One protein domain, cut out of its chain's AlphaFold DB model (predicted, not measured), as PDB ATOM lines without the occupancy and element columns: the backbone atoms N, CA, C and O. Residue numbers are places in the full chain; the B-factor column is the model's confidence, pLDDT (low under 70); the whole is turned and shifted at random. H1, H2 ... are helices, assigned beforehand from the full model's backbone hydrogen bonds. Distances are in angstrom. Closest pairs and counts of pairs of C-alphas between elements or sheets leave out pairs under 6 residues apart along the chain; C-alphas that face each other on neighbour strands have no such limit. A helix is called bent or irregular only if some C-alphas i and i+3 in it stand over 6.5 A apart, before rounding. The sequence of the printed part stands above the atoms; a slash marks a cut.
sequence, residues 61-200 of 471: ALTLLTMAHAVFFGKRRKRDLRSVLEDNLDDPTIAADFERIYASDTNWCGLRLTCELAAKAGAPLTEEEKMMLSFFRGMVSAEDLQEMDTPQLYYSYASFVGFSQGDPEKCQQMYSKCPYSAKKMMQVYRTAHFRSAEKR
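This is residues 61 to 200 of the 471 residues of an uncharacterized protein of Penaeus vannamei (UniProt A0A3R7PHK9). What does the model look like? H4 and H6 lie side by side as a core, with H7 packed on H4 and meeting H6 only at the corner by their link, H5 packed on H4, and the long helix H8 starting at H4 and sticking out with residues 191 to 200. H1, H2 and H3 make a loose arc round this core, in which H2 touches no helix. What is it built of, and how large is it? The printed part has 140 residues with eight named helices, H1 to H8 in that order along the chain, and no named strand; the class is all helix. It is compact, with a radius of gyration of the C-alphas of 15.2 A, and spans 46 by 34 by 31 A.

Where does the longest helix join the rest? H8, residues 182 to 200, touches H4, residues 109 to 122, with residues 182 to 185 alone; the closest C-alphas, those of Leu 113 and Ala 182, are 4.9 A apart, and the lines are only just about perpendicular at 70.0 degrees. What else touches H4? H4 is the hub, and H6, residues 151 to 165, touches it at a steep tilt of 37 degrees, only just past shallow, the same way, with the closest C-alphas, Ala 119 and Gly 162, 4.1 A apart. H7, residues 168 to 174, touches H4 at a shallow tilt of 34 degrees, only just short of steep, opposite ways, with closest C-alphas Glu 116 and Pro 168 at 4.7 A; H6 and H7 touch only at the corner, with closest C-alphas Gly 162 and Cys 171 at 6.4 A. H5, residues 127 to 134, touches residues 114 to 118 of H4 alone, with closest C-alphas Thr 114 and Leu 133 at 6.6 A. Where are the first three helices? H3, residues 92 to 104, touches residues 151 to 152 of H6 alone, with closest C-alphas Glu 99 and Pro 151 at 5.5 A. H1, residues 61 to 72, is close to H6 but not clearly touching, with C-alphas Leu 65 and Ser 164 at 7.3 A. H2, residues 78 to 89, is close to H3 but not clearly touching, with C-alphas Leu 89 and Ala 95 at 7.4 A. Are the helix backbones complete? Every O i to N i+4 pair is within hydrogen-bond range in H1, H3, H5, H7 and H8; the counts are 6 of 8 in H2, 8 of 10 in H4 and 10 of 11 in H6.

How long are the helices from first to last C-alpha? H8 measures 26.9 A, H6 21.9 A, H4 21.7 A, H3 18.4 A, H1 16.1 A and H2 15.0 A. H4 is irregular, with C-alphas 119 and 122 at 7.5 A. Where are the anchor points? H1 begins at C-alpha 61 (29.962, 104.096, 4.373), and H8 ends at C-alpha 200 (61.826, 66.869, 11.298).

How far does it reach? The two C-alphas farthest apart, those of Ala 61 and Lys 199, are 50.0 A apart. Is it unbroken? The printed part has no cut, and the one long link is H5 to H6, residues 135 to 150. Where is confidence low? The pLDDT is under 70 at residues 61 to 89, 139 and 142.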
ATOM      1  N   ALA A  61      29.252 104.713   3.253       49.66
ATOM      2  CA  ALA A  61      29.962 104.096   4.373       49.66
ATOM      3  C   ALA A  61      30.787 102.870   3.930       49.66
ATOM      4  O   ALA A  61      31.966 102.772   4.261       49.66
ATOM      5  N   LEU A  62      30.214 101.980   3.107       49.88
ATOM      6  CA  LEU A  62      30.904 100.792   2.576       49.88
ATOM      7  C   LEU A  62      32.072 101.152   1.644       49.88
ATOM      8  O   LEU A  62      33.146 100.550   1.711       49.88
ATOM      9  N   THR A  63      31.910 102.176   0.805       52.41
ATOM     10  CA  THR A  63      32.979 102.634  -0.099       52.41
ATOM     11  C   THR A  63      34.119 103.322   0.657       52.41
ATOM     12  O   THR A  63      35.290 103.090   0.356       52.41
ATOM     13  N   LEU A  64      33.827 104.098   1.702       53.12
ATOM     14  CA  LEU A  64      34.878 104.665   2.555       53.12
ATOM     15  C   LEU A  64      35.597 103.589   3.379       53.12
ATOM     16  O   LEU A  64      36.817 103.661   3.542       53.12
ATOM     17  N   LEU A  65      34.878 102.564   3.841       53.41
ATOM     18  CA  LEU A  65      35.458 101.477   4.627       53.41
ATOM     19  C   LEU A  65      36.347 100.559   3.774       53.41
ATOM     20  O   LEU A  65      37.439 100.193   4.208       53.41
ATOM     21  N   THR A  66      35.969 100.283   2.521       57.25
ATOM     22  CA  THR A  66      36.839  99.581   1.553       57.25
ATOM     23  C   THR A  66      38.095 100.392   1.211       57.25
ATOM     24  O   THR A  66      39.192  99.829   1.136       57.25
ATOM     25  N   MET A  67      37.997 101.722   1.094       54.66
ATOM     26  CA  MET A  67      39.179 102.576   0.915       54.66
ATOM     27  C   MET A  67      40.074 102.611   2.161       54.66
ATOM     28  O   MET A  67      41.297 102.519   2.027       54.66
ATOM     29  N   ALA A  68      39.501 102.668   3.366       52.38
ATOM     30  CA  ALA A  68      40.256 102.546   4.612       52.38
ATOM     31  C   ALA A  68      40.971 101.187   4.694       52.38
ATOM     32  O   ALA A  68      42.158 101.146   5.013       52.38
ATOM     33  N   HIS A  69      40.314 100.097   4.282       55.25
ATOM     34  CA  HIS A  69      40.909  98.761   4.175       55.25
ATOM     35  C   HIS A  69      42.099  98.742   3.194       55.25
ATOM     36  O   HIS A  69      43.165  98.181   3.471       55.25
ATOM     37  N   ALA A  70      41.969  99.428   2.056       55.41
ATOM     38  CA  ALA A  70      43.039  99.552   1.070       55.41
ATOM     39  C   ALA A  70      44.233 100.399   1.563       55.41
ATOM     40  O   ALA A  70      45.376 100.098   1.195       55.41
ATOM     41  N   VAL A  71      43.983 101.426   2.384       55.25
ATOM     42  CA  VAL A  71      45.002 102.327   2.951       55.25
ATOM     43  C   VAL A  71      45.714 101.697   4.151       55.25
ATOM     44  O   VAL A  71      46.945 101.709   4.183       55.25
ATOM     45  N   PHE A  72      44.977 101.095   5.090       53.62
ATOM     46  CA  PHE A  72      45.539 100.460   6.291       53.62
ATOM     47  C   PHE A  72      46.423  99.260   5.928       53.62
ATOM     48  O   PHE A  72      47.517  99.094   6.464       53.62
ATOM     49  N   PHE A  73      46.026  98.490   4.910       58.28
ATOM     50  CA  PHE A  73      46.841  97.414   4.341       58.28
ATOM     51  C   PHE A  73      47.691  97.859   3.142       58.28
ATOM     52  O   PHE A  73      47.983  97.052   2.260       58.28
ATOM     53  N   GLY A  74      48.052  99.145   3.106       45.31
ATOM     54  CA  GLY A  74      49.032  99.809   2.246       45.31
ATOM     55  C   GLY A  74      49.543  99.064   1.004       45.31
ATOM     56  O   GLY A  74      50.292  98.091   1.079       45.31
ATOM     57  N   LYS A  75      49.289  99.667  -0.165       46.56
ATOM     58  CA  LYS A  75      49.822  99.345  -1.510       46.56
ATOM     59  C   LYS A  75      51.332  99.022  -1.629       46.56
ATOM     60  O   LYS A  75      51.751  98.624  -2.710       46.56
ATOM     61  N   ARG A  76      52.172  99.185  -0.596       47.62
ATOM     62  CA  ARG A  76      53.642  99.057  -0.706       47.62
ATOM     63  C   ARG A  76      54.220  97.645  -0.539       47.62
ATOM     64  O   ARG A  76      55.368  97.459  -0.909       47.62
ATOM     65  N   ARG A  77      53.453  96.646  -0.079       47.38
ATOM     66  CA  ARG A  77      53.837  95.212  -0.188       47.38
ATOM     67  C   ARG A  77      52.826  94.348  -0.947       47.38
ATOM     68  O   ARG A  77      53.062  93.170  -1.172       47.38
ATOM     69  N   LYS A  78      51.715  94.946  -1.389       44.03
ATOM     70  CA  LYS A  78      50.666  94.253  -2.145       44.03
ATOM     71  C   LYS A  78      51.071  93.895  -3.578       44.03
ATOM     72  O   LYS A  78      50.384  93.077  -4.153       44.03
ATOM     73  N   ARG A  79      52.134  94.460  -4.170       48.31
ATOM     74  CA  ARG A  79      52.487  94.114  -5.562       48.31
ATOM     75  C   ARG A  79      53.136  92.747  -5.736       48.31
ATOM     76  O   ARG A  79      52.910  92.174  -6.784       48.31
ATOM     77  N   ASP A  80      53.840  92.229  -4.732       49.00
ATOM     78  CA  ASP A  80      54.547  90.951  -4.892       49.00
ATOM     79  C   ASP A  80      53.750  89.774  -4.331       49.00
ATOM     80  O   ASP A  80      53.774  88.696  -4.904       49.00
ATOM     81  N   LEU A  81      52.992  89.960  -3.240       45.78
ATOM     82  CA  LEU A  81      52.177  88.866  -2.701       45.78
ATOM     83  C   LEU A  81      50.855  88.700  -3.453       45.78
ATOM     84  O   LEU A  81      50.357  87.592  -3.538       45.78
ATOM     85  N   ARG A  82      50.273  89.790  -3.976       48.16
ATOM     86  CA  ARG A  82      48.999  89.739  -4.704       48.16
ATOM     87  C   ARG A  82      49.179  89.253  -6.135       48.16
ATOM     88  O   ARG A  82      48.306  88.546  -6.577       48.16
ATOM     89  N   SER A  83      50.274  89.570  -6.829       51.97
ATOM     90  CA  SER A  83      50.542  88.932  -8.127       51.97
ATOM     91  C   SER A  83      50.783  87.435  -7.956       51.97
ATOM     92  O   SER A  83      50.268  86.645  -8.726       51.97
ATOM     93  N   VAL A  84      51.485  87.035  -6.889       53.03
ATOM     94  CA  VAL A  84      51.676  85.619  -6.554       53.03
ATOM     95  C   VAL A  84      50.382  84.965  -6.066       53.03
ATOM     96  O   VAL A  84      50.210  83.781  -6.304       53.03
ATOM     97  N   LEU A  85      49.469  85.673  -5.396       55.59
ATOM     98  CA  LEU A  85      48.180  85.087  -5.019       55.59
ATOM     99  C   LEU A  85      47.193  85.098  -6.188       55.59
ATOM    100  O   LEU A  85      46.699  84.043  -6.512       55.59
ATOM    101  N   GLU A  86      46.920  86.228  -6.840       58.66
ATOM    102  CA  GLU A  86      45.924  86.334  -7.921       58.66
ATOM    103  C   GLU A  86      46.246  85.438  -9.116       58.66
ATOM    104  O   GLU A  86      45.329  84.784  -9.592       58.66
ATOM    105  N   ASP A  87      47.513  85.306  -9.535       61.06
ATOM    106  CA  ASP A  87      47.858  84.359 -10.614       61.06
ATOM    107  C   ASP A  87      47.735  82.885 -10.179       61.06
ATOM    108  O   ASP A  87      47.715  82.002 -11.031       61.06
ATOM    109  N   ASN A  88      47.655  82.599  -8.873       59.50
ATOM    110  CA  ASN A  88      47.524  81.238  -8.341       59.50
ATOM    111  C   ASN A  88      46.179  80.979  -7.640       59.50
ATOM    112  O   ASN A  88      45.950  79.868  -7.187       59.50
ATOM    113  N   LEU A  89      45.276  81.955  -7.514       65.81
ATOM    114  CA  LEU A  89      43.972  81.738  -6.874       65.81
ATOM    115  C   LEU A  89      43.067  80.863  -7.744       65.81
ATOM    116  O   LEU A  89      42.259  80.111  -7.208       65.81
ATOM    117  N   ASP A  90      43.286  80.896  -9.057       72.19
ATOM    118  CA  ASP A  90      42.673  79.976 -10.015       72.19
ATOM    119  C   ASP A  90      43.398  78.616 -10.069       72.19
ATOM    120  O   ASP A  90      43.011  77.739 -10.845       72.19
ATOM    121  N   ASP A  91      44.451  78.407  -9.262       83.00
ATOM    122  CA  ASP A  91      45.096  77.101  -9.153       83.00
ATOM    123  C   ASP A  91      44.125  76.132  -8.452       83.00
ATOM    124  O   ASP A  91      43.802  76.310  -7.268       83.00
ATOM    125  N   PRO A  92      43.672  75.065  -9.138       86.31
ATOM    126  CA  PRO A  92      42.729  74.105  -8.573       86.31
ATOM    127  C   PRO A  92      43.266  73.420  -7.309       86.31
ATOM    128  O   PRO A  92      42.482  72.907  -6.509       86.31
ATOM    129  N   THR A  93      44.587  73.411  -7.095       89.81
ATOM    130  CA  THR A  93      45.186  72.863  -5.873       89.81
ATOM    131  C   THR A  93      44.894  73.724  -4.647       89.81
ATOM    132  O   THR A  93      44.582  73.181  -3.588       89.81
ATOM    133  N   ILE A  94      44.907  75.054  -4.788       85.44
ATOM    134  CA  ILE A  94      44.601  75.982  -3.694       85.44
ATOM    135  C   ILE A  94      43.114  75.905  -3.339       85.44
ATOM    136  O   ILE A  94      42.765  75.855  -2.156       85.44
ATOM    137  N   ALA A  95      42.241  75.825  -4.346       86.75
ATOM    138  CA  ALA A  95      40.809  75.624  -4.136       86.75
ATOM    139  C   ALA A  95      40.524  74.323  -3.360       86.75
ATOM    140  O   ALA A  95      39.795  74.344  -2.364       86.75
ATOM    141  N   ALA A  96      41.165  73.215  -3.751       91.75
ATOM    142  CA  ALA A  96      41.038  71.930  -3.061       91.75
ATOM    143  C   ALA A  96      41.577  71.970  -1.617       91.75
ATOM    144  O   ALA A  96      40.997  71.361  -0.712       91.75
ATOM    145  N   ASP A  97      42.662  72.709  -1.366       91.00
ATOM    146  CA  ASP A  97      43.186  72.905  -0.013       91.00
ATOM    147  C   ASP A  97      42.205  73.698   0.866       91.00
ATOM    148  O   ASP A  97      41.978  73.321   2.020       91.00
ATOM    149  N   PHE A  98      41.562  74.747   0.336       90.75
ATOM    150  CA  PHE A  98      40.524  75.482   1.067       90.75
ATOM    151  C   PHE A  98      39.288  74.631   1.343       90.75
ATOM    152  O   PHE A  98      38.743  74.703   2.446       90.75
ATOM    153  N   GLU A  99      38.872  73.797   0.393       93.19
ATOM    154  CA  GLU A  99      37.782  72.844   0.593       93.19
ATOM    155  C   GLU A  99      38.108  71.855   1.716       93.19
ATOM    156  O   GLU A  99      37.293  71.627   2.613       93.19
ATOM    157  N   ARG A 100      39.344  71.352   1.757       95.25
ATOM    158  CA  ARG A 100      39.807  70.468   2.829       95.25
ATOM    159  C   ARG A 100      39.844  71.162   4.190       95.25
ATOM    160  O   ARG A 100      39.450  70.560   5.191       95.25
ATOM    161  N   ILE A 101      40.327  72.404   4.236       93.50
ATOM    162  CA  ILE A 101      40.356  73.208   5.465       93.50
ATOM    163  C   ILE A 101      38.927  73.425   5.964       93.50
ATOM    164  O   ILE A 101      38.648  73.134   7.126       93.50
ATOM    165  N   TYR A 102      38.019  73.843   5.085       94.56
ATOM    166  CA  TYR A 102      36.620  74.086   5.424       94.56
ATOM    167  C   TYR A 102      35.904  72.816   5.893       94.56
ATOM    168  O   TYR A 102      35.255  72.830   6.937       94.56
ATOM    169  N   ALA A 103      36.105  71.689   5.203       95.81
ATOM    170  CA  ALA A 103      35.565  70.394   5.614       95.81
ATOM    171  C   ALA A 103      36.089  69.946   6.993       95.81
ATOM    172  O   ALA A 103      35.371  69.300   7.755       95.81
ATOM    173  N   SER A 104      37.333  70.299   7.340       96.25
ATOM    174  CA  SER A 104      37.899  70.023   8.667       96.25
ATOM    175  C   SER A 104      37.408  70.988   9.756       96.25
ATOM    176  O   SER A 104      37.386  70.631  10.937       96.25
ATOM    177  N   ASP A 105      36.963  72.187   9.376       96.81
ATOM    178  CA  ASP A 105      36.526  73.263  10.269       96.81
ATOM    179  C   ASP A 105      35.037  73.153  10.645       96.81
ATOM    180  O   ASP A 105      34.276  74.119  10.609       96.81
ATOM    181  N   THR A 106      34.609  71.955  11.048       96.06
ATOM    182  CA  THR A 106      33.208  71.639  11.402       96.06
ATOM    183  C   THR A 106      32.624  72.539  12.501       96.06
ATOM    184  O   THR A 106      31.427  72.830  12.501       96.06
ATOM    185  N   ASN A 107      33.472  73.020  13.415       96.94
ATOM    186  CA  ASN A 107      33.097  73.913  14.516       96.94
ATOM    187  C   ASN A 107      33.306  75.404  14.198       96.94
ATOM    188  O   ASN A 107      33.149  76.237  15.091       96.94
ATOM    189  N   TRP A 108      33.676  75.750  12.960       96.81
ATOM    190  CA  TRP A 108      33.919  77.128  12.504       96.81
ATOM    191  C   TRP A 108      34.977  77.880  13.325       96.81
ATOM    192  O   TRP A 108      34.932  79.104  13.482       96.81
ATOM    193  N   CYS A 109      35.938  77.148  13.879       98.12
ATOM    194  CA  CYS A 109      37.035  77.722  14.638       98.12
ATOM    195  C   CYS A 109      38.022  78.473  13.746       98.12
ATOM    196  O   CYS A 109      38.521  79.525  14.150       98.12
ATOM    197  N   GLY A 110      38.268  77.994  12.528       96.62
ATOM    198  CA  GLY A 110      39.064  78.712  11.537       96.62
ATOM    199  C   GLY A 110      38.404  80.030  11.129       96.62
ATOM    200  O   GLY A 110      39.066  81.068  11.132       96.62
ATOM    201  N   LEU A 111      37.096  80.020  10.847       96.69
ATOM    202  CA  LEU A 111      36.341  81.240  10.519       96.69
ATOM    203  C   LEU A 111      36.380  82.258  11.670       96.69
ATOM    204  O   LEU A 111      36.710  83.432  11.459       96.69
ATOM    205  N   ARG A 112      36.140  81.798  12.907       97.88
ATOM    206  CA  ARG A 112      36.247  82.632  14.113       97.88
ATOM    207  C   ARG A 112      37.643  83.230  14.272       97.88
ATOM    208  O   ARG A 112      37.766  84.421  14.551       97.88
ATOM    209  N   LEU A 113      38.687  82.415  14.090       97.69
ATOM    210  CA  LEU A 113      40.080  82.852  14.174       97.69
ATOM    211  C   LEU A 113      40.360  83.972  13.172       97.69
ATOM    212  O   LEU A 113      40.875  85.019  13.560       97.69
ATOM    213  N   THR A 114      39.989  83.778  11.907       96.75
ATOM    214  CA  THR A 114      40.205  84.768  10.848       96.75
ATOM    215  C   THR A 114      39.470  86.078  11.136       96.75
ATOM    216  O   THR A 114      40.072  87.147  11.008       96.75
ATOM    217  N   CYS A 115      38.221  86.014  11.610       97.69
ATOM    218  CA  CYS A 115      37.458  87.199  12.015       97.69
ATOM    219  C   CYS A 115      38.116  87.942  13.187       97.69
ATOM    220  O   CYS A 115      38.397  89.136  13.087       97.69
ATOM    221  N   GLU A 116      38.434  87.251  14.285       97.81
ATOM    222  CA  GLU A 116      39.033  87.884  15.469       97.81
ATOM    223  C   GLU A 116      40.433  88.462  15.187       97.81
ATOM    224  O   GLU A 116      40.809  89.486  15.763       97.81
ATOM    225  N   LEU A 117      41.222  87.827  14.312       97.19
ATOM    226  CA  LEU A 117      42.508  88.373  13.874       97.19
ATOM    227  C   LEU A 117      42.315  89.635  13.023       97.19
ATOM    228  O   LEU A 117      43.057  90.602  13.201       97.19
ATOM    229  N   ALA A 118      41.318  89.656  12.137       96.00
ATOM    230  CA  ALA A 118      41.023  90.822  11.309       96.00
ATOM    231  C   ALA A 118      40.465  91.994  12.132       96.00
ATOM    232  O   ALA A 118      40.854  93.136  11.893       96.00
ATOM    233  N   ALA A 119      39.660  91.720  13.164       96.69
ATOM    234  CA  ALA A 119      39.217  92.727  14.135       96.69
ATOM    235  C   ALA A 119      40.391  93.389  14.871       96.69
ATOM    236  O   ALA A 119      40.361  94.578  15.179       96.69
ATOM    237  N   LYS A 120      41.484  92.648  15.074       95.88
ATOM    238  CA  LYS A 120      42.730  93.156  15.666       95.88
ATOM    239  C   LYS A 120      43.661  93.842  14.667       95.88
ATOM    240  O   LYS A 120      44.785  94.160  15.043       95.88
ATOM    241  N   ALA A 121      43.250  94.107  13.427       89.50
ATOM    242  CA  ALA A 121      44.118  94.734  12.425       89.50
ATOM    243  C   ALA A 121      44.688  96.105  12.848       89.50
ATOM    244  O   ALA A 121      45.764  96.480  12.383       89.50
ATOM    245  N   GLY A 122      43.997  96.834  13.732       86.06
ATOM    246  CA  GLY A 122      44.489  98.084  14.324       86.06
ATOM    247  C   GLY A 122      45.504  97.901  15.463       86.06
ATOM    248  O   GLY A 122      46.190  98.851  15.831       86.06
ATOM    249  N   ALA A 123      45.619  96.692  16.013       93.44
ATOM    250  CA  ALA A 123      46.544  96.334  17.080       93.44
ATOM    251  C   ALA A 123      47.828  95.691  16.510       93.44
ATOM    252  O   ALA A 123      47.834  95.183  15.384       93.44
ATOM    253  N   PRO A 124      48.943  95.683  17.265       93.25
ATOM    254  CA  PRO A 124      50.158  94.999  16.844       93.25
ATOM    255  C   PRO A 124      49.937  93.479  16.799       93.25
ATOM    256  O   PRO A 124      50.028  92.787  17.809       93.25
ATOM    257  N   LEU A 125      49.655  92.966  15.603       95.00
ATOM    258  CA  LEU A 125      49.646  91.536  15.300       95.00
ATOM    259  C   LEU A 125      51.082  90.998  15.270       95.00
ATOM    260  O   LEU A 125      52.007  91.666  14.791       95.00
ATOM    261  N   THR A 126      51.262  89.768  15.733       95.88
ATOM    262  CA  THR A 126      52.512  89.013  15.561       95.88
ATOM    263  C   THR A 126      52.741  88.659  14.088       95.88
ATOM    264  O   THR A 126      51.810  88.677  13.280       95.88
ATOM    265  N   GLU A 127      53.984  88.354  13.705       93.56
ATOM    266  CA  GLU A 127      54.304  88.027  12.307       93.56
ATOM    267  C   GLU A 127      53.549  86.781  11.817       93.56
ATOM    268  O   GLU A 127      53.079  86.762  10.678       93.56
ATOM    269  N   GLU A 128      53.317  85.786  12.681       93.94
ATOM    270  CA  GLU A 128      52.536  84.597  12.320       93.94
ATOM    271  C   GLU A 128      51.058  84.932  12.083       93.94
ATOM    272  O   GLU A 128      50.453  84.438  11.134       93.94
ATOM    273  N   GLU A 129      50.475  85.811  12.900       95.38
ATOM    274  CA  GLU A 129      49.087  86.262  12.722       95.38
ATOM    275  C   GLU A 129      48.934  87.086  11.436       95.38
ATOM    276  O   GLU A 129      47.956  86.928  10.702       95.38
ATOM    277  N   LYS A 130      49.926  87.931  11.111       94.12
ATOM    278  CA  LYS A 130      49.964  88.672   9.840       94.12
ATOM    279  C   LYS A 130      50.053  87.735   8.640       94.12
ATOM    280  O   LYS A 130      49.437  88.041   7.616       94.12
ATOM    281  N   MET A 131      50.822  86.650   8.755       90.31
ATOM    282  CA  MET A 131      50.946  85.622   7.725       90.31
ATOM    283  C   MET A 131      49.622  84.877   7.545       90.31
ATOM    284  O   MET A 131      49.138  84.798   6.422       90.31
ATOM    285  N   MET A 132      48.979  84.428   8.628       91.44
ATOM    286  CA  MET A 132      47.669  83.767   8.549       91.44
ATOM    287  C   MET A 132      46.610  84.666   7.906       91.44
ATOM    288  O   MET A 132      45.940  84.249   6.968       91.44
ATOM    289  N   LEU A 133      46.518  85.931   8.326       92.06
ATOM    290  CA  LEU A 133      45.609  86.888   7.692       92.06
ATOM    291  C   LEU A 133      45.943  87.137   6.221       92.06
ATOM    292  O   LEU A 133      45.046  87.474   5.457       92.06
ATOM    293  N   SER A 134      47.206  87.001   5.805       89.44
ATOM    294  CA  SER A 134      47.591  87.281   4.422       89.44
ATOM    295  C   SER A 134      46.949  86.342   3.401       89.44
ATOM    296  O   SER A 134      46.694  86.794   2.288       89.44
ATOM    297  N   PHE A 135      46.596  85.117   3.802       87.25
ATOM    298  CA  PHE A 135      45.869  84.165   2.957       87.25
ATOM    299  C   PHE A 135      44.408  84.570   2.713       87.25
ATOM    300  O   PHE A 135      43.836  84.209   1.694       87.25
ATOM    301  N   PHE A 136      43.815  85.364   3.611       86.81
ATOM    302  CA  PHE A 136      42.385  85.712   3.603       86.81
ATOM    303  C   PHE A 136      42.123  87.192   3.295       86.81
ATOM    304  O   PHE A 136      41.048  87.721   3.579       86.81
ATOM    305  N   ARG A 137      43.125  87.895   2.750       71.94
ATOM    306  CA  ARG A 137      43.090  89.342   2.465       71.94
ATOM    307  C   ARG A 137      42.401  89.714   1.145       71.94
ATOM    308  O   ARG A 137      42.568  90.847   0.682       71.94
ATOM    309  N   GLY A 138      41.640  88.798   0.549       72.06
ATOM    310  CA  GLY A 138      40.787  89.100  -0.596       72.06
ATOM    311  C   GLY A 138      39.743  90.144  -0.205       72.06
ATOM    312  O   GLY A 138      39.062  89.994   0.807       72.06
ATOM    313  N   MET A 139      39.650  91.236  -0.967       61.81
ATOM    314  CA  MET A 139      38.473  92.096  -0.867       61.81
ATOM    315  C   MET A 139      37.341  91.334  -1.533       61.81
ATOM    316  O   MET A 139      37.360  91.188  -2.748       61.81
ATOM    317  N   VAL A 140      36.420  90.827  -0.724       72.69
ATOM    318  CA  VAL A 140      35.191  90.232  -1.232       72.69
ATOM    319  C   VAL A 140      34.293  91.367  -1.690       72.69
ATOM    320  O   VAL A 140      34.005  92.274  -0.899       72.69
ATOM    321  N   SER A 141      33.921  91.367  -2.964       74.44
ATOM    322  CA  SER A 141      32.916  92.298  -3.466       74.44
ATOM    323  C   SER A 141      31.525  91.900  -2.957       74.44
ATOM    324  O   SER A 141      31.314  90.787  -2.471       74.44
ATOM    325  N   ALA A 142      30.568  92.828  -2.990       69.44
ATOM    326  CA  ALA A 142      29.207  92.514  -2.553       69.44
ATOM    327  C   ALA A 142      28.550  91.481  -3.481       69.44
ATOM    328  O   ALA A 142      27.680  90.730  -3.048       69.44
ATOM    329  N   GLU A 143      28.996  91.458  -4.733       77.12
ATOM    330  CA  GLU A 143      28.611  90.520  -5.775       77.12
ATOM    331  C   GLU A 143      29.166  89.122  -5.475       77.12
ATOM    332  O   GLU A 143      28.397  88.164  -5.456       77.12
ATOM    333  N   ASP A 144      30.448  89.015  -5.102       76.25
ATOM    334  CA  ASP A 144      31.051  87.726  -4.730       76.25
ATOM    335  C   ASP A 144      30.321  87.104  -3.530       76.25
ATOM    336  O   ASP A 144      30.138  85.896  -3.470       76.25
ATOM    337  N   LEU A 145      29.840  87.921  -2.580       74.62
ATOM    338  CA  LEU A 145      29.059  87.436  -1.432       74.62
ATOM    339  C   LEU A 145      27.725  86.781  -1.826       74.62
ATOM    340  O   LEU A 145      27.174  86.040  -1.014       74.62
ATOM    341  N   GLN A 146      27.180  87.069  -3.012       75.81
ATOM    342  CA  GLN A 146      25.945  86.435  -3.488       75.81
ATOM    343  C   GLN A 146      26.220  85.062  -4.112       75.81
ATOM    344  O   GLN A 146      25.394  84.164  -3.978       75.81
ATOM    345  N   GLU A 147      27.396  84.869  -4.709       77.50
ATOM    346  CA  GLU A 147      27.839  83.607  -5.319       77.50
ATOM    347  C   GLU A 147      28.622  82.744  -4.312       77.50
ATOM    348  O   GLU A 147      29.717  82.251  -4.584       77.50
ATOM    349  N   MET A 148      28.066  82.586  -3.106       71.12
ATOM    350  CA  MET A 148      28.750  82.104  -1.896       71.12
ATOM    351  C   MET A 148      29.200  80.626  -1.872       71.12
ATOM    352  O   MET A 148      29.372  80.059  -0.797       71.12
ATOM    353  N   ASP A 149      29.435  79.996  -3.021       81.75
ATOM    354  CA  ASP A 149      29.650  78.548  -3.113       81.75
ATOM    355  C   ASP A 149      31.104  78.105  -2.885       81.75
ATOM    356  O   ASP A 149      31.375  76.910  -2.765       81.75
ATOM    357  N   THR A 150      32.065  79.032  -2.775       88.38
ATOM    358  CA  THR A 150      33.475  78.659  -2.572       88.38
ATOM    359  C   THR A 150      33.910  78.751  -1.098       88.38
ATOM    360  O   THR A 150      33.759  79.793  -0.456       88.38
ATOM    361  N   PRO A 151      34.546  77.700  -0.535       90.06
ATOM    362  CA  PRO A 151      35.102  77.694   0.824       90.06
ATOM    363  C   PRO A 151      35.978  78.907   1.170       90.06
ATOM    364  O   PRO A 151      35.919  79.446   2.277       90.06
ATOM    365  N   GLN A 152      36.775  79.377   0.207       89.75
ATOM    366  CA  GLN A 152      37.648  80.544   0.349       89.75
ATOM    367  C   GLN A 152      36.871  81.832   0.671       89.75
ATOM    368  O   GLN A 152      37.345  82.698   1.422       89.75
ATOM    369  N   LEU A 153      35.670  81.961   0.114       90.06
ATOM    370  CA  LEU A 153      34.827  83.135   0.262       90.06
ATOM    371  C   LEU A 153      34.302  83.287   1.688       90.06
ATOM    372  O   LEU A 153      34.289  84.400   2.211       90.06
ATOM    373  N   TYR A 154      33.991  82.180   2.370       92.69
ATOM    374  CA  TYR A 154      33.600  82.203   3.783       92.69
ATOM    375  C   TYR A 154      34.699  82.791   4.673       92.69
ATOM    376  O   TYR A 154      34.427  83.642   5.522       92.69
ATOM    377  N   TYR A 155      35.959  82.398   4.462       94.62
ATOM    378  CA  TYR A 155      37.076  82.952   5.233       94.62
ATOM    379  C   TYR A 155      37.356  84.419   4.900       94.62
ATOM    380  O   TYR A 155      37.695  85.206   5.789       94.62
ATOM    381  N   SER A 156      37.188  84.801   3.638       92.25
ATOM    382  CA  SER A 156      37.335  86.190   3.198       92.25
ATOM    383  C   SER A 156      36.206  87.073   3.757       92.25
ATOM    384  O   SER A 156      36.451  88.192   4.203       92.25
ATOM    385  N   TYR A 157      34.981  86.552   3.853       92.94
ATOM    386  CA  TYR A 157      33.874  87.228   4.523       92.94
ATOM    387  C   TYR A 157      34.112  87.355   6.033       92.94
ATOM    388  O   TYR A 157      33.924  88.431   6.599       92.94
ATOM    389  N   ALA A 158      34.616  86.306   6.687       95.31
ATOM    390  CA  ALA A 158      34.994  86.366   8.096       95.31
ATOM    391  C   ALA A 158      36.050  87.451   8.362       95.31
ATOM    392  O   ALA A 158      35.921  88.214   9.323       95.31
ATOM    393  N   SER A 159      37.063  87.571   7.494       94.88
ATOM    394  CA  SER A 159      38.078  88.625   7.607       94.88
ATOM    395  C   SER A 159      37.473  90.022   7.402       94.88
ATOM    396  O   SER A 159      37.775  90.941   8.167       94.88
ATOM    397  N   PHE A 160      36.556  90.178   6.442       92.75
ATOM    398  CA  PHE A 160      35.830  91.428   6.207       92.75
ATOM    399  C   PHE A 160      34.967  91.844   7.407       92.75
ATOM    400  O   PHE A 160      35.016  93.005   7.827       92.75
ATOM    401  N   VAL A 161      34.207  90.917   7.997       93.69
ATOM    402  CA  VAL A 161      33.393  91.195   9.192       93.69
ATOM    403  C   VAL A 161      34.283  91.628  10.352       93.69
ATOM    404  O   VAL A 161      34.011  92.648  10.980       93.69
ATOM    405  N   GLY A 162      35.380  90.910  10.593       95.31
ATOM    406  CA  GLY A 162      36.333  91.278  11.634       95.31
ATOM    407  C   GLY A 162      36.871  92.692  11.435       95.31
ATOM    408  O   GLY A 162      36.793  93.515  12.343       95.31
ATOM    409  N   PHE A 163      37.349  93.005  10.230       93.69
ATOM    410  CA  PHE A 163      37.889  94.331   9.937       93.69
ATOM    411  C   PHE A 163      36.844  95.450  10.049       93.69
ATOM    412  O   PHE A 163      37.150  96.523  10.562       93.69
ATOM    413  N   SER A 164      35.625  95.215   9.557       92.56
ATOM    414  CA  SER A 164      34.562  96.226   9.551       92.56
ATOM    415  C   SER A 164      34.025  96.535  10.943       92.56
ATOM    416  O   SER A 164      33.764  97.699  11.239       92.56
ATOM    417  N   GLN A 165      33.891  95.521  11.799       94.88
ATOM    418  CA  GLN A 165      33.400  95.700  13.164       94.88
ATOM    419  C   GLN A 165      34.503  96.185  14.112       94.88
ATOM    420  O   GLN A 165      34.220  96.926  15.048       94.88
ATOM    421  N   GLY A 166      35.754  95.759  13.902       95.00
ATOM    422  CA  GLY A 166      36.877  96.094  14.788       95.00
ATOM    423  C   GLY A 166      36.756  95.521  16.207       95.00
ATOM    424  O   GLY A 166      37.571  95.847  17.066       95.00
ATOM    425  N   ASP A 167      35.762  94.662  16.453       96.38
ATOM    426  CA  ASP A 167      35.452  94.092  17.760       96.38
ATOM    427  C   ASP A 167      35.487  92.550  17.710       96.38
ATOM    428  O   ASP A 167      34.669  91.927  17.021       96.38
ATOM    429  N   PRO A 168      36.419  91.896  18.432       96.56
ATOM    430  CA  PRO A 168      36.490  90.439  18.485       96.56
ATOM    431  C   PRO A 168      35.273  89.787  19.165       96.56
ATOM    432  O   PRO A 168      34.990  88.621  18.879       96.56
ATOM    433  N   GLU A 169      34.525  90.490  20.024       97.06
ATOM    434  CA  GLU A 169      33.328  89.924  20.667       97.06
ATOM    435  C   GLU A 169      32.198  89.691  19.655       97.06
ATOM    436  O   GLU A 169      31.495  88.677  19.720       97.06
ATOM    437  N   LYS A 170      32.076  90.558  18.643       97.06
ATOM    438  CA  LYS A 170      31.144  90.358  17.520       97.06
ATOM    439  C   LYS A 170      31.490  89.111  16.710       97.06
ATOM    440  O   LYS A 170      30.593  88.344  16.360       97.06
ATOM    441  N   CYS A 171      32.778  88.854  16.481       97.75
ATOM    442  CA  CYS A 171      33.235  87.615  15.848       97.75
ATOM    443  C   CYS A 171      32.877  86.376  16.683       97.75
ATOM    444  O   CYS A 171      32.468  85.359  16.127       97.75
ATOM    445  N   GLN A 172      32.983  86.452  18.014       97.75
ATOM    446  CA  GLN A 172      32.568  85.365  18.903       97.75
ATOM    447  C   GLN A 172      31.063  85.082  18.822       97.75
ATOM    448  O   GLN A 172      30.666  83.919  18.811       97.75
ATOM    449  N   GLN A 173      30.231  86.126  18.774       97.50
ATOM    450  CA  GLN A 173      28.778  85.978  18.645       97.50
ATOM    451  C   GLN A 173      28.400  85.353  17.295       97.50
ATOM    452  O   GLN A 173      27.559  84.458  17.248       97.50
ATOM    453  N   MET A 174      29.057  85.788  16.215       96.75
ATOM    454  CA  MET A 174      28.811  85.289  14.862       96.75
ATOM    455  C   MET A 174      29.256  83.832  14.678       96.75
ATOM    456  O   MET A 174      28.545  83.039  14.065       96.75
ATOM    457  N   TYR A 175      30.405  83.462  15.246       97.56
ATOM    458  CA  TYR A 175      30.984  82.118  15.148       97.56
ATOM    459  C   TYR A 175      30.923  81.383  16.494       97.56
ATOM    460  O   TYR A 175      31.921  80.855  16.993       97.56
ATOM    461  N   SER A 176      29.726  81.338  17.081       97.75
ATOM    462  CA  SER A 176      29.471  80.791  18.421       97.75
ATOM    463  C   SER A 176      29.698  79.279  18.549       97.75
ATOM    464  O   SER A 176      29.880  78.788  19.662       97.75
ATOM    465  N   LYS A 177      29.750  78.541  17.429       97.62
ATOM    466  CA  LYS A 177      30.074  77.102  17.411       97.62
ATOM    467  C   LYS A 177      31.485  76.798  17.913       97.62
ATOM    468  O   LYS A 177      31.714  75.726  18.468       97.62
ATOM    469  N   CYS A 178      32.426  77.727  17.747       98.12
ATOM    470  CA  CYS A 178      33.780  77.523  18.231       98.12
ATOM    471  C   CYS A 178      33.904  77.989  19.690       98.12
ATOM    472  O   CYS A 178      33.721  79.179  19.954       98.12
ATOM    473  N   PRO A 179      34.302  77.125  20.643       97.75
ATOM    474  CA  PRO A 179      34.440  77.504  22.052       97.75
ATOM    475  C   PRO A 179      35.762  78.227  22.366       97.75
ATOM    476  O   PRO A 179      35.960  78.715  23.478       97.75
ATOM    477  N   TYR A 180      36.694  78.287  21.412       98.12
ATOM    478  CA  TYR A 180      38.038  78.817  21.624       98.12
ATOM    479  C   TYR A 180      38.183  80.234  21.065       98.12
ATOM    480  O   TYR A 180      37.710  80.536  19.976       98.12
ATOM    481  N   SER A 181      38.898  81.097  21.790       98.00
ATOM    482  CA  SER A 181      39.295  82.420  21.294       98.00
ATOM    483  C   SER A 181      40.522  82.339  20.383       98.00
ATOM    484  O   SER A 181      41.337  81.411  20.496       98.00
ATOM    485  N   ALA A 182      40.735  83.354  19.542       97.31
ATOM    486  CA  ALA A 182      41.905  83.449  18.669       97.31
ATOM    487  C   ALA A 182      43.221  83.350  19.439       97.31
ATOM    488  O   ALA A 182      44.156  82.694  18.988       97.31
ATOM    489  N   LYS A 183      43.292  83.924  20.648       96.75
ATOM    490  CA  LYS A 183      44.483  83.822  21.506       96.75
ATOM    491  C   LYS A 183      44.809  82.363  21.836       96.75
ATOM    492  O   LYS A 183      45.974  81.970  21.782       96.75
ATOM    493  N   LYS A 184      43.791  81.562  22.167       97.81
ATOM    494  CA  LYS A 184      43.972  80.144  22.497       97.81
ATOM    495  C   LYS A 184      44.338  79.330  21.256       97.81
ATOM    496  O   LYS A 184      45.267  78.531  21.323       97.81
ATOM    497  N   MET A 185      43.676  79.581  20.127       97.19
ATOM    498  CA  MET A 185      43.968  78.909  18.856       97.19
ATOM    499  C   MET A 185      45.391  79.205  18.361       97.19
ATOM    500  O   MET A 185      46.131  78.274  18.046       97.19
ATOM    501  N   MET A 186      45.836  80.465  18.409       96.56
ATOM    502  CA  MET A 186      47.212  80.842  18.058       96.56
ATOM    503  C   MET A 186      48.250  80.240  19.008       96.56
ATOM    504  O   MET A 186      49.339  79.860  18.576       96.56
ATOM    505  N   GLN A 187      47.932  80.116  20.302       96.25
ATOM    506  CA  GLN A 187      48.804  79.426  21.253       96.25
ATOM    507  C   GLN A 187      48.987  77.954  20.858       96.25
ATOM    508  O   GLN A 187      50.119  77.473  20.805       96.25
ATOM    509  N   VAL A 188      47.892  77.258  20.535       95.31
ATOM    510  CA  VAL A 188      47.936  75.860  20.081       95.31
ATOM    511  C   VAL A 188      48.726  75.743  18.777       95.31
ATOM    512  O   VAL A 188      49.644  74.925  18.707       95.31
ATOM    513  N   TYR A 189      48.456  76.607  17.795       93.69
ATOM    514  CA  TYR A 189      49.175  76.652  16.520       93.69
ATOM    515  C   TYR A 189      50.694  76.765  16.711       93.69
ATOM    516  O   TYR A 189      51.453  75.952  16.177       93.69
ATOM    517  N   ARG A 190      51.149  77.703  17.554       93.44
ATOM    518  CA  ARG A 190      52.578  77.868  17.866       93.44
ATOM    519  C   ARG A 190      53.160  76.600  18.494       93.44
ATOM    520  O   ARG A 190      54.199  76.124  18.046       93.44
ATOM    521  N   THR A 191      52.477  75.998  19.470       93.56
ATOM    522  CA  THR A 191      52.958  74.751  20.101       93.56
ATOM    523  C   THR A 191      53.002  73.560  19.137       93.56
ATOM    524  O   THR A 191      53.916  72.738  19.226       93.56
ATOM    525  N   ALA A 192      52.064  73.474  18.191       90.75
ATOM    526  CA  ALA A 192      52.027  72.418  17.184       90.75
ATOM    527  C   ALA A 192      53.174  72.554  16.168       90.75
ATOM    528  O   ALA A 192      53.814  71.558  15.823       90.75
ATOM    529  N   HIS A 193      53.496  73.782  15.749       85.00
ATOM    530  CA  HIS A 193      54.606  74.045  14.830       85.00
ATOM    531  C   HIS A 193      55.963  73.617  15.397       85.00
ATOM    532  O   HIS A 193      56.751  72.990  14.685       85.00
ATOM    533  N   PHE A 194      56.221  73.880  16.682       77.81
ATOM    534  CA  PHE A 194      57.470  73.455  17.322       77.81
ATOM    535  C   PHE A 194      57.613  71.929  17.366       77.81
ATOM    536  O   PHE A 194      58.693  71.412  17.088       77.81
ATOM    537  N   ARG A 195      56.523  71.193  17.623       85.62
ATOM    538  CA  ARG A 195      56.547  69.719  17.619       85.62
ATOM    539  C   ARG A 195      56.873  69.148  16.238       85.62
ATOM    540  O   ARG A 195      57.637  68.191  16.130       85.62
ATOM    541  N   SER A 196      56.328  69.746  15.182       84.62
ATOM    542  CA  SER A 196      56.609  69.333  13.802       84.62
ATOM    543  C   SER A 196      58.051  69.633  13.386       84.62
ATOM    544  O   SER A 196      58.671  68.820  12.698       84.62
ATOM    545  N   ALA A 197      58.600  70.773  13.815       83.19
ATOM    546  CA  ALA A 197      59.992  71.132  13.561       83.19
ATOM    547  C   ALA A 197      60.967  70.176  14.271       83.19
ATOM    548  O   ALA A 197      61.941  69.739  13.656       83.19
ATOM    549  N   GLU A 198      60.669  69.795  15.516       87.69
ATOM    550  CA  GLU A 198      61.488  68.846  16.275       87.69
ATOM    551  C   GLU A 198      61.477  67.454  15.637       87.69
ATOM    552  O   GLU A 198      62.530  66.896  15.341       87.69
ATOM    553  N   LYS A 199      60.296  66.944  15.260       88.94
ATOM    554  CA  LYS A 199      60.187  65.650  14.569       88.94
ATOM    555  C   LYS A 199      60.954  65.623  13.241       88.94
ATOM    556  O   LYS A 199      61.508  64.588  12.869       88.94
ATOM    557  N   ARG A 200      61.000  66.747  12.511       87.50
ATOM    558  CA  ARG A 200      61.826  66.869  11.298       87.50
ATOM    559  C   ARG A 200      63.316  66.881  11.627       87.50
ATOM    560  O   ARG A 200      64.073  66.257  10.894       87.50
TER     561      ARG A 200